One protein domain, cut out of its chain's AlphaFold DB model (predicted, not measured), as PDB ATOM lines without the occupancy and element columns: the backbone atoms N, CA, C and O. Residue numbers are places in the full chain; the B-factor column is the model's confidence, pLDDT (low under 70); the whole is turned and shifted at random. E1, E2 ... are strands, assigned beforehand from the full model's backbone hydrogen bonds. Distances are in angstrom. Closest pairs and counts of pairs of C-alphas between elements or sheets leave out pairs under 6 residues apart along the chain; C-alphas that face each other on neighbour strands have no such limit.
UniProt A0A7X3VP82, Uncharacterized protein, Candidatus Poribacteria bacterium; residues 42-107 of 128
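Overview. This is residues 42 to 107 of the 128 residues of an uncharacterized protein of Candidatus Poribacteria bacterium (UniProt A0A7X3VP82). With little regular structure, this is mostly loop: the hairpin E2 and E3 and the strand pair E1 and E4 sit toward one end, and the unnamed stretches 42 to 64 and 92 to 107 reach toward the other. The 66 printed residues have no named helix and four strands, E1 to E4 along the chain, in two antiparallel sheets; the class is all strand, with 14 residues in named elements. It is only just compact, close to loose: radius of gyration of the C-alphas 12.5 A, spans 32 by 24 by 18 A.

Arrangement. After residue 64, find E1, residues 65 to 67, antiparallel to E4, residues 89 to 91, with N 65 and O 91 2.7 A apart. Next, E2, residues 71 to 74, and E3, residues 79 to 82, form a hairpin, with N 80 and O 73 2.8 A apart. E1 and E2 are apart, as are E3 and E4.

Along the chain. Find C-alpha 65 at (151.935, 190.042, 282.255), where E1 begins; E4 ends at C-alpha 91, (151.645, 193.686, 278.853). E2 spans 10.1 A, E3 9.6 A.

Size, cuts and confidence. The farthest C-alphas, of Asp 43 and Gly 86, are 34.9 A apart. The printed part has no cut; residue 42 is under pLDDT 70.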
ATOM      1  N   ARG A  42     128.716 198.753 283.089       65.81
ATOM      2  CA  ARG A  42     128.818 197.291 283.065       65.81
ATOM      3  C   ARG A  42     128.395 196.660 281.741       65.81
ATOM      4  O   ARG A  42     129.019 195.678 281.356       65.81
ATOM      5  N   ASP A  43     127.417 197.220 281.034       76.62
ATOM      6  CA  ASP A  43     126.930 196.649 279.771       76.62
ATOM      7  C   ASP A  43     127.945 196.831 278.631       76.62
ATOM      8  O   ASP A  43     128.000 196.027 277.702       76.62
ATOM      9  N   GLY A  44     128.781 197.873 278.712       81.62
ATOM     10  CA  GLY A  44     129.847 198.163 277.746       81.62
ATOM     11  C   GLY A  44     131.263 197.805 278.213       81.62
ATOM     12  O   GLY A  44     132.215 197.974 277.446       81.62
ATOM     13  N   LEU A  45     131.440 197.347 279.457       88.50
ATOM     14  CA  LEU A  45     132.753 197.049 280.028       88.50
ATOM     15  C   LEU A  45     133.208 195.649 279.624       88.50
ATOM     16  O   LEU A  45     132.707 194.645 280.118       88.50
ATOM     17  N   ILE A  46     134.208 195.592 278.749       89.81
ATOM     18  CA  ILE A  46     134.718 194.325 278.211       89.81
ATOM     19  C   ILE A  46     135.921 193.814 279.017       89.81
ATOM     20  O   ILE A  46     136.136 192.611 279.090       89.81
ATOM     21  N   ASN A  47     136.698 194.708 279.642       90.62
ATOM     22  CA  ASN A  47     137.870 194.343 280.442       90.62
ATOM     23  C   ASN A  47     138.030 195.286 281.631       90.62
ATOM     24  O   ASN A  47     137.789 196.491 281.502       90.62
ATOM     25  N   TYR A  48     138.494 194.759 282.761       93.25
ATOM     26  CA  TYR A  48     138.773 195.547 283.953       93.25
ATOM     27  C   TYR A  48     139.960 194.987 284.738       93.25
ATOM     28  O   TYR A  48     139.858 193.951 285.400       93.25
ATOM     29  N   TRP A  49     141.057 195.745 284.710       95.19
ATOM     30  CA  TRP A  49     142.261 195.510 285.503       95.19
ATOM     31  C   TRP A  49     142.262 196.440 286.726       95.19
ATOM     32  O   TRP A  49     142.558 197.629 286.575       95.19
ATOM     33  N   PRO A  50     141.934 195.943 287.933       95.38
ATOM     34  CA  PRO A  50     141.937 196.759 289.146       95.38
ATOM     35  C   PRO A  50     143.350 197.141 289.605       95.38
ATOM     36  O   PRO A  50     143.501 198.158 290.274       95.38
ATOM     37  N   LEU A  51     144.374 196.370 289.214       97.06
ATOM     38  CA  LEU A  51     145.782 196.606 289.559       97.06
ATOM     39  C   LEU A  51     146.047 196.614 291.079       97.06
ATOM     40  O   LEU A  51     146.929 197.321 291.568       97.06
ATOM     41  N   ASP A  52     145.316 195.778 291.823       97.00
ATOM     42  CA  ASP A  52     145.387 195.687 293.287       97.00
ATOM     43  C   ASP A  52     146.395 194.624 293.773       97.00
ATOM     44  O   ASP A  52     146.097 193.764 294.600       97.00
ATOM     45  N   GLY A  53     147.619 194.665 293.238       96.56
ATOM     46  CA  GLY A  53     148.685 193.708 293.571       96.56
ATOM     47  C   GLY A  53     148.972 192.658 292.497       96.56
ATOM     48  O   GLY A  53     149.973 191.949 292.603       96.56
ATOM     49  N   ASP A  54     148.146 192.592 291.458       96.56
ATOM     50  CA  ASP A  54     148.348 191.775 290.265       96.56
ATOM     51  C   ASP A  54     147.820 192.494 289.010       96.56
ATOM     52  O   ASP A  54     147.305 193.613 289.070       96.56
ATOM     53  N   ALA A  55     147.999 191.867 287.849       96.44
ATOM     54  CA  ALA A  55     147.512 192.369 286.568       96.44
ATOM     55  C   ALA A  55     146.364 191.514 286.009       96.44
ATOM     56  O   ALA A  55     146.223 191.396 284.792       96.44
ATOM     57  N   THR A  56     145.545 190.911 286.871       96.56
ATOM     58  CA  THR A  56     144.418 190.071 286.445       96.56
ATOM     59  C   THR A  56     143.276 190.916 285.876       96.56
ATOM     60  O   THR A  56     142.942 191.980 286.403       96.56
ATOM     61  N   ASP A  57     142.671 190.445 284.788       94.69
ATOM     62  CA  ASP A  57     141.447 191.017 284.234       94.69
ATOM     63  C   ASP A  57     140.229 190.336 284.856       94.69
ATOM     64  O   ASP A  57     139.922 189.172 284.593       94.69
ATOM     65  N   SER A  58     139.497 191.088 285.666       93.50
ATOM     66  CA  SER A  58     138.342 190.572 286.402       93.50
ATOM     67  C   SER A  58     137.092 190.331 285.544       93.50
ATOM     68  O   SER A  58     136.164 189.674 286.020       93.50
ATOM     69  N   ILE A  59     137.047 190.837 284.302       91.50
ATOM     70  CA  ILE A  59     135.862 190.759 283.431       91.50
ATOM     71  C   ILE A  59     136.151 189.979 282.144       91.50
ATOM     72  O   ILE A  59     135.461 189.000 281.854       91.50
ATOM     73  N   GLY A  60     137.164 190.382 281.377       88.38
ATOM     74  CA  GLY A  60     137.415 189.874 280.023       88.38
ATOM     75  C   GLY A  60     138.302 188.630 279.959       88.38
ATOM     76  O   GLY A  60     138.378 187.987 278.912       88.38
ATOM     77  N   LYS A  61     138.942 188.248 281.075       89.00
ATOM     78  CA  LYS A  61     139.963 187.182 281.151       89.00
ATOM     79  C   LYS A  61     141.183 187.444 280.260       89.00
ATOM     80  O   LYS A  61     141.848 186.508 279.809       89.00
ATOM     81  N   HIS A  62     141.484 188.712 280.003       91.31
ATOM     82  CA  HIS A  62     142.696 189.149 279.326       91.31
ATOM     83  C   HIS A  62     143.760 189.562 280.349       91.31
ATOM     84  O   HIS A  62     144.144 190.728 280.443       91.31
ATOM     85  N   ASP A  63     144.229 188.595 281.139       94.50
ATOM     86  CA  ASP A  63     145.227 188.840 282.182       94.50
ATOM     87  C   ASP A  63     146.510 189.450 281.606       94.50
ATOM     88  O   ASP A  63     147.003 189.060 280.542       94.50
ATOM     89  N   GLY A  64     147.042 190.435 282.321       93.75
ATOM     90  CA  GLY A  64     148.291 191.096 282.002       93.75
ATOM     91  C   GLY A  64     149.503 190.364 282.575       93.75
ATOM     92  O   GLY A  64     149.490 189.815 283.674       93.75
ATOM     93  N   GLU A  65     150.600 190.433 281.840       94.62
ATOM     94  CA  GLU A  65     151.935 190.042 282.255       94.62
ATOM     95  C   GLU A  65     152.659 191.259 282.839       94.62
ATOM     96  O   GLU A  65     152.798 192.309 282.200       94.62
ATOM     97  N   VAL A  66     153.134 191.119 284.073       94.94
ATOM     98  CA  VAL A  66     153.893 192.159 284.767       94.94
ATOM     99  C   VAL A  66     155.358 192.087 284.329       94.94
ATOM    100  O   VAL A  66     156.050 191.114 284.626       94.94
ATOM    101  N   ILE A  67     155.856 193.121 283.650       93.62
ATOM    102  CA  ILE A  67     157.227 193.167 283.115       93.62
ATOM    103  C   ILE A  67     158.077 194.169 283.902       93.62
ATOM    104  O   ILE A  67     157.639 195.285 284.180       93.62
ATOM    105  N   GLY A  68     159.322 193.786 284.212       92.62
ATOM    106  CA  GLY A  68     160.326 194.674 284.817       92.62
ATOM    107  C   GLY A  68     160.223 194.843 286.338       92.62
ATOM    108  O   GLY A  68     160.887 195.711 286.899       92.62
ATOM    109  N   GLY A  69     159.396 194.035 287.010       94.56
ATOM    110  CA  GLY A  69     159.271 194.029 288.473       94.56
ATOM    111  C   GLY A  69     158.855 195.379 289.083       94.56
ATOM    112  O   GLY A  69     159.582 195.895 289.934       94.56
ATOM    113  N   PRO A  70     157.726 195.973 288.656       94.81
ATOM    114  CA  PRO A  70     157.210 197.205 289.237       94.81
ATOM    115  C   PRO A  70     156.754 197.009 290.685       94.81
ATOM    116  O   PRO A  70     156.534 195.890 291.158       94.81
ATOM    117  N   LYS A  71     156.592 198.128 291.391       95.69
ATOM    118  CA  LYS A  71     156.097 198.138 292.770       95.69
ATOM    119  C   LYS A  71     154.581 198.285 292.790       95.69
ATOM    120  O   LYS A  71     154.007 198.982 291.958       95.69
ATOM    121  N   TRP A  72     153.953 197.682 293.795       97.00
ATOM    122  CA  TRP A  72     152.540 197.882 294.105       97.00
ATOM    123  C   TRP A  72     152.415 198.836 295.287       97.00
ATOM    124  O   TRP A  72     152.948 198.561 296.365       97.00
ATOM    125  N   VAL A  73     151.729 199.954 295.086       96.69
ATOM    126  CA  VAL A  73     151.615 201.051 296.057       96.69
ATOM    127  C   VAL A  73     150.155 201.372 296.330       96.69
ATOM    128  O   VAL A  73     149.291 201.026 295.533       96.69
ATOM    129  N   ASN A  74     149.856 202.045 297.442       97.12
ATOM    130  CA  ASN A  74     148.494 202.512 297.703       97.12
ATOM    131  C   ASN A  74     148.057 203.493 296.608       97.12
ATOM    132  O   ASN A  74     148.782 204.441 296.294       97.12
ATOM    133  N   ALA A  75     146.871 203.274 296.048       95.69
ATOM    134  CA  ALA A  75     146.328 204.068 294.955       95.69
ATOM    135  C   ALA A  75     144.992 204.710 295.343       95.69
ATOM    136  O   ALA A  75     144.586 204.725 296.505       95.69
ATOM    137  N   ARG A  76     144.304 205.292 294.352       95.00
ATOM    138  CA  ARG A  76     142.995 205.927 294.556       95.00
ATOM    139  C   ARG A  76     141.945 204.943 295.081       95.00
ATOM    140  O   ARG A  76     141.071 205.348 295.840       95.00
ATOM    141  N   ILE A  77     142.024 203.690 294.646       94.75
ATOM    142  CA  ILE A  77     141.177 202.573 295.062       94.75
ATOM    143  C   ILE A  77     142.130 201.396 295.270       94.75
ATOM    144  O   ILE A  77     142.864 201.078 294.343       94.75
ATOM    145  N   GLY A  78     142.158 200.796 296.464       96.00
ATOM    146  CA  GLY A  78     143.084 199.697 296.773       96.00
ATOM    147  C   GLY A  78     144.553 200.067 296.522       96.00
ATOM    148  O   GLY A  78     145.009 201.158 296.892       96.00
ATOM    149  N   LYS A  79     145.295 199.157 295.889       97.12
ATOM    150  CA  LYS A  79     146.639 199.390 295.353       97.12
ATOM    151  C   LYS A  79     146.611 199.752 293.866       97.12
ATOM    152  O   LYS A  79     145.589 199.703 293.196       97.12
ATOM    153  N   GLY A  80     147.772 200.153 293.370       96.31
ATOM    154  CA  GLY A  80     148.054 200.387 291.965       96.31
ATOM    155  C   GLY A  80     149.502 200.037 291.652       96.31
ATOM    156  O   GLY A  80     150.325 199.857 292.554       96.31
ATOM    157  N   VAL A  81     149.813 199.954 290.364       96.06
ATOM    158  CA  VAL A  81     151.173 199.708 289.878       96.06
ATOM    159  C   VAL A  81     151.932 201.026 289.697       96.06
ATOM    160  O   VAL A  81     151.443 201.953 289.050       96.06
ATOM    161  N   GLU A  82     153.138 201.114 290.253       94.31
ATOM    162  CA  GLU A  82     154.075 202.213 290.007       94.31
ATOM    163  C   GLU A  82     155.071 201.786 288.924       94.31
ATOM    164  O   GLU A  82     155.798 200.804 289.094       94.31
ATOM    165  N   LEU A  83     155.087 202.519 287.806       92.06
ATOM    166  CA  LEU A  83     155.947 202.249 286.655       92.06
ATOM    167  C   LEU A  83     157.059 203.300 286.549       92.06
ATOM    168  O   LEU A  83     156.799 204.499 286.648       92.06
ATOM    169  N   ASP A  84     158.280 202.848 286.265       88.94
ATOM    170  CA  ASP A  84     159.480 203.685 286.084       88.94
ATOM    171  C   ASP A  84     159.470 204.570 284.818       88.94
ATOM    172  O   ASP A  84     160.335 205.430 284.646       88.94
ATOM    173  N   GLY A  85     158.511 204.358 283.913       86.31
ATOM    174  CA  GLY A  85     158.417 205.060 282.632       86.31
ATOM    175  C   GLY A  85     159.455 204.626 281.588       86.31
ATOM    176  O   GLY A  85     159.579 205.278 280.550       86.31
ATOM    177  N   GLY A  86     160.183 203.535 281.838       85.81
ATOM    178  CA  GLY A  86     161.195 202.971 280.952       85.81
ATOM    179  C   GLY A  86     160.974 201.482 280.698       85.81
ATOM    180  O   GLY A  86     160.414 201.089 279.669       85.81
ATOM    181  N   SER A  87     161.464 200.640 281.608       88.06
ATOM    182  CA  SER A  87     161.478 199.184 281.423       88.06
ATOM    183  C   SER A  87     160.179 198.509 281.868       88.06
ATOM    184  O   SER A  87     159.823 197.451 281.335       88.06
ATOM    185  N   GLN A  88     159.453 199.139 282.793       91.56
ATOM    186  CA  GLN A  88     158.308 198.553 283.474       91.56
ATOM    187  C   GLN A  88     156.998 198.829 282.750       91.56
ATOM    188  O   GLN A  88     156.736 199.940 282.287       91.56
ATOM    189  N   LYS A  89     156.155 197.798 282.661       91.38
ATOM    190  CA  LYS A  89     154.834 197.864 282.023       91.38
ATOM    191  C   LYS A  89     153.993 196.646 282.368       91.38
ATOM    192  O   LYS A  89     154.524 195.588 282.701       91.38
ATOM    193  N   ILE A  90     152.687 196.801 282.198       93.75
ATOM    194  CA  ILE A  90     151.749 195.685 282.114       93.75
ATOM    195  C   ILE A  90     151.541 195.372 280.633       93.75
ATOM    196  O   ILE A  90     151.152 196.250 279.859       93.75
ATOM    197  N   HIS A  91     151.846 194.145 280.223       92.31
ATOM    198  CA  HIS A  91     151.645 193.686 278.853       92.31
ATOM    199  C   HIS A  91     150.453 192.742 278.775       92.31
ATOM    200  O   HIS A  91     150.429 191.744 279.472       92.31
ATOM    201  N   ILE A  92     149.496 193.008 277.890       91.75
ATOM    202  CA  ILE A  92     148.372 192.097 277.673       91.75
ATOM    203  C   ILE A  92     148.665 191.270 276.408       91.75
ATOM    204  O   ILE A  92     148.633 191.823 275.298       91.75
ATOM    205  N   PRO A  93     148.985 189.969 276.532       87.69
ATOM    206  CA  PRO A  93     149.360 189.144 275.393       87.69
ATOM    207  C   PRO A  93     148.155 188.873 274.487       87.69
ATOM    208  O   PRO A  93     147.056 188.564 274.941       87.69
ATOM    209  N   LYS A  94     148.374 188.950 273.167       80.50
ATOM    210  CA  LYS A  94     147.377 188.623 272.121       80.50
ATOM    211  C   LYS A  94     146.033 189.358 272.268       80.50
ATOM    212  O   LYS A  94     145.015 188.873 271.774       80.50
ATOM    213  N   TYR A  95     146.023 190.529 272.903       80.62
ATOM    214  CA  TYR A  95     144.813 191.327 273.030       80.62
ATOM    215  C   TYR A  95     144.373 191.856 271.663       80.62
ATOM    216  O   TYR A  95     145.116 192.572 270.986       80.62
ATOM    217  N   LYS A  96     143.156 191.496 271.256       76.62
ATOM    218  CA  LYS A  96     142.537 191.977 270.025       76.62
ATOM    219  C   LYS A  96     141.344 192.835 270.403       76.62
ATOM    220  O   LYS A  96     140.383 192.336 270.976       76.62
ATOM    221  N   VAL A  97     141.390 194.112 270.034       73.19
ATOM    222  CA  VAL A  97     140.209 194.972 270.114       73.19
ATOM    223  C   VAL A  97     139.204 194.446 269.088       73.19
ATOM    224  O   VAL A  97     139.487 194.418 267.891       73.19
ATOM    225  N   ILE A  98     138.076 193.932 269.573       71.19
ATOM    226  CA  ILE A  98     137.026 193.301 268.755       71.19
ATOM    227  C   ILE A  98     136.005 194.309 268.211       71.19
ATOM    228  O   ILE A  98     135.140 193.934 267.426       71.19
ATOM    229  N   THR A  99     136.112 195.576 268.610       76.38
ATOM    230  CA  THR A  99     135.200 196.663 268.249       76.38
ATOM    231  C   THR A  99     135.909 197.738 267.424       76.38
ATOM    232  O   THR A  99     137.117 197.938 267.534       76.38
ATOM    233  N   GLU A 100     135.150 198.464 266.602       79.44
ATOM    234  CA  GLU A 100     135.673 199.608 265.833       79.44
ATOM    235  C   GLU A 100     135.935 200.835 266.717       79.44
ATOM    236  O   GLU A 100     136.768 201.680 266.396       79.44
ATOM    237  N   THR A 101     135.243 200.925 267.856       84.25
ATOM    238  CA  THR A 101     135.402 201.988 268.849       84.25
ATOM    239  C   THR A 101     135.636 201.386 270.227       84.25
ATOM    240  O   THR A 101     135.060 200.361 270.590       84.25
ATOM    241  N   THR A 102     136.524 202.005 270.998       83.44
ATOM    242  CA  THR A 102     136.851 201.566 272.354       83.44
ATOM    243  C   THR A 102     137.138 202.775 273.231       83.44
ATOM    244  O   THR A 102     137.655 203.788 272.755       83.44
ATOM    245  N   THR A 103     136.793 202.664 274.510       88.38
ATOM    246  CA  THR A 103     137.056 203.686 275.522       88.38
ATOM    247  C   THR A 103     137.924 203.074 276.609       88.38
ATOM    248  O   THR A 103     137.610 202.010 277.133       88.38
ATOM    249  N   TYR A 104     139.004 203.768 276.964       88.44
ATOM    250  CA  TYR A 104     139.861 203.411 278.090       88.44
ATOM    251  C   TYR A 104     139.714 204.469 279.178       88.44
ATOM    252  O   TYR A 104     139.762 205.666 278.893       88.44
ATOM    253  N   ALA A 105     139.570 204.031 280.423       91.94
ATOM    254  CA  ALA A 105     139.523 204.900 281.589       91.94
ATOM    255  C   ALA A 105     140.471 204.356 282.661       91.94
ATOM    256  O   ALA A 105     140.531 203.148 282.883       91.94
ATOM    257  N   ALA A 106     141.219 205.243 283.315       92.69
ATOM    258  CA  ALA A 106     142.138 204.872 284.385       92.69
ATOM    259  C   ALA A 106     142.344 206.018 285.376       92.69
ATOM    260  O   ALA A 106     142.322 207.194 285.006       92.69
ATOM    261  N   TRP A 107     142.615 205.656 286.630       94.38
ATOM    262  CA  TRP A 107     143.194 206.567 287.610       94.38
ATOM    263  C   TRP A 107     144.703 206.606 287.425       94.38
ATOM    264  O   TRP A 107     145.362 205.571 287.471       94.38
TER     265      TRP A 107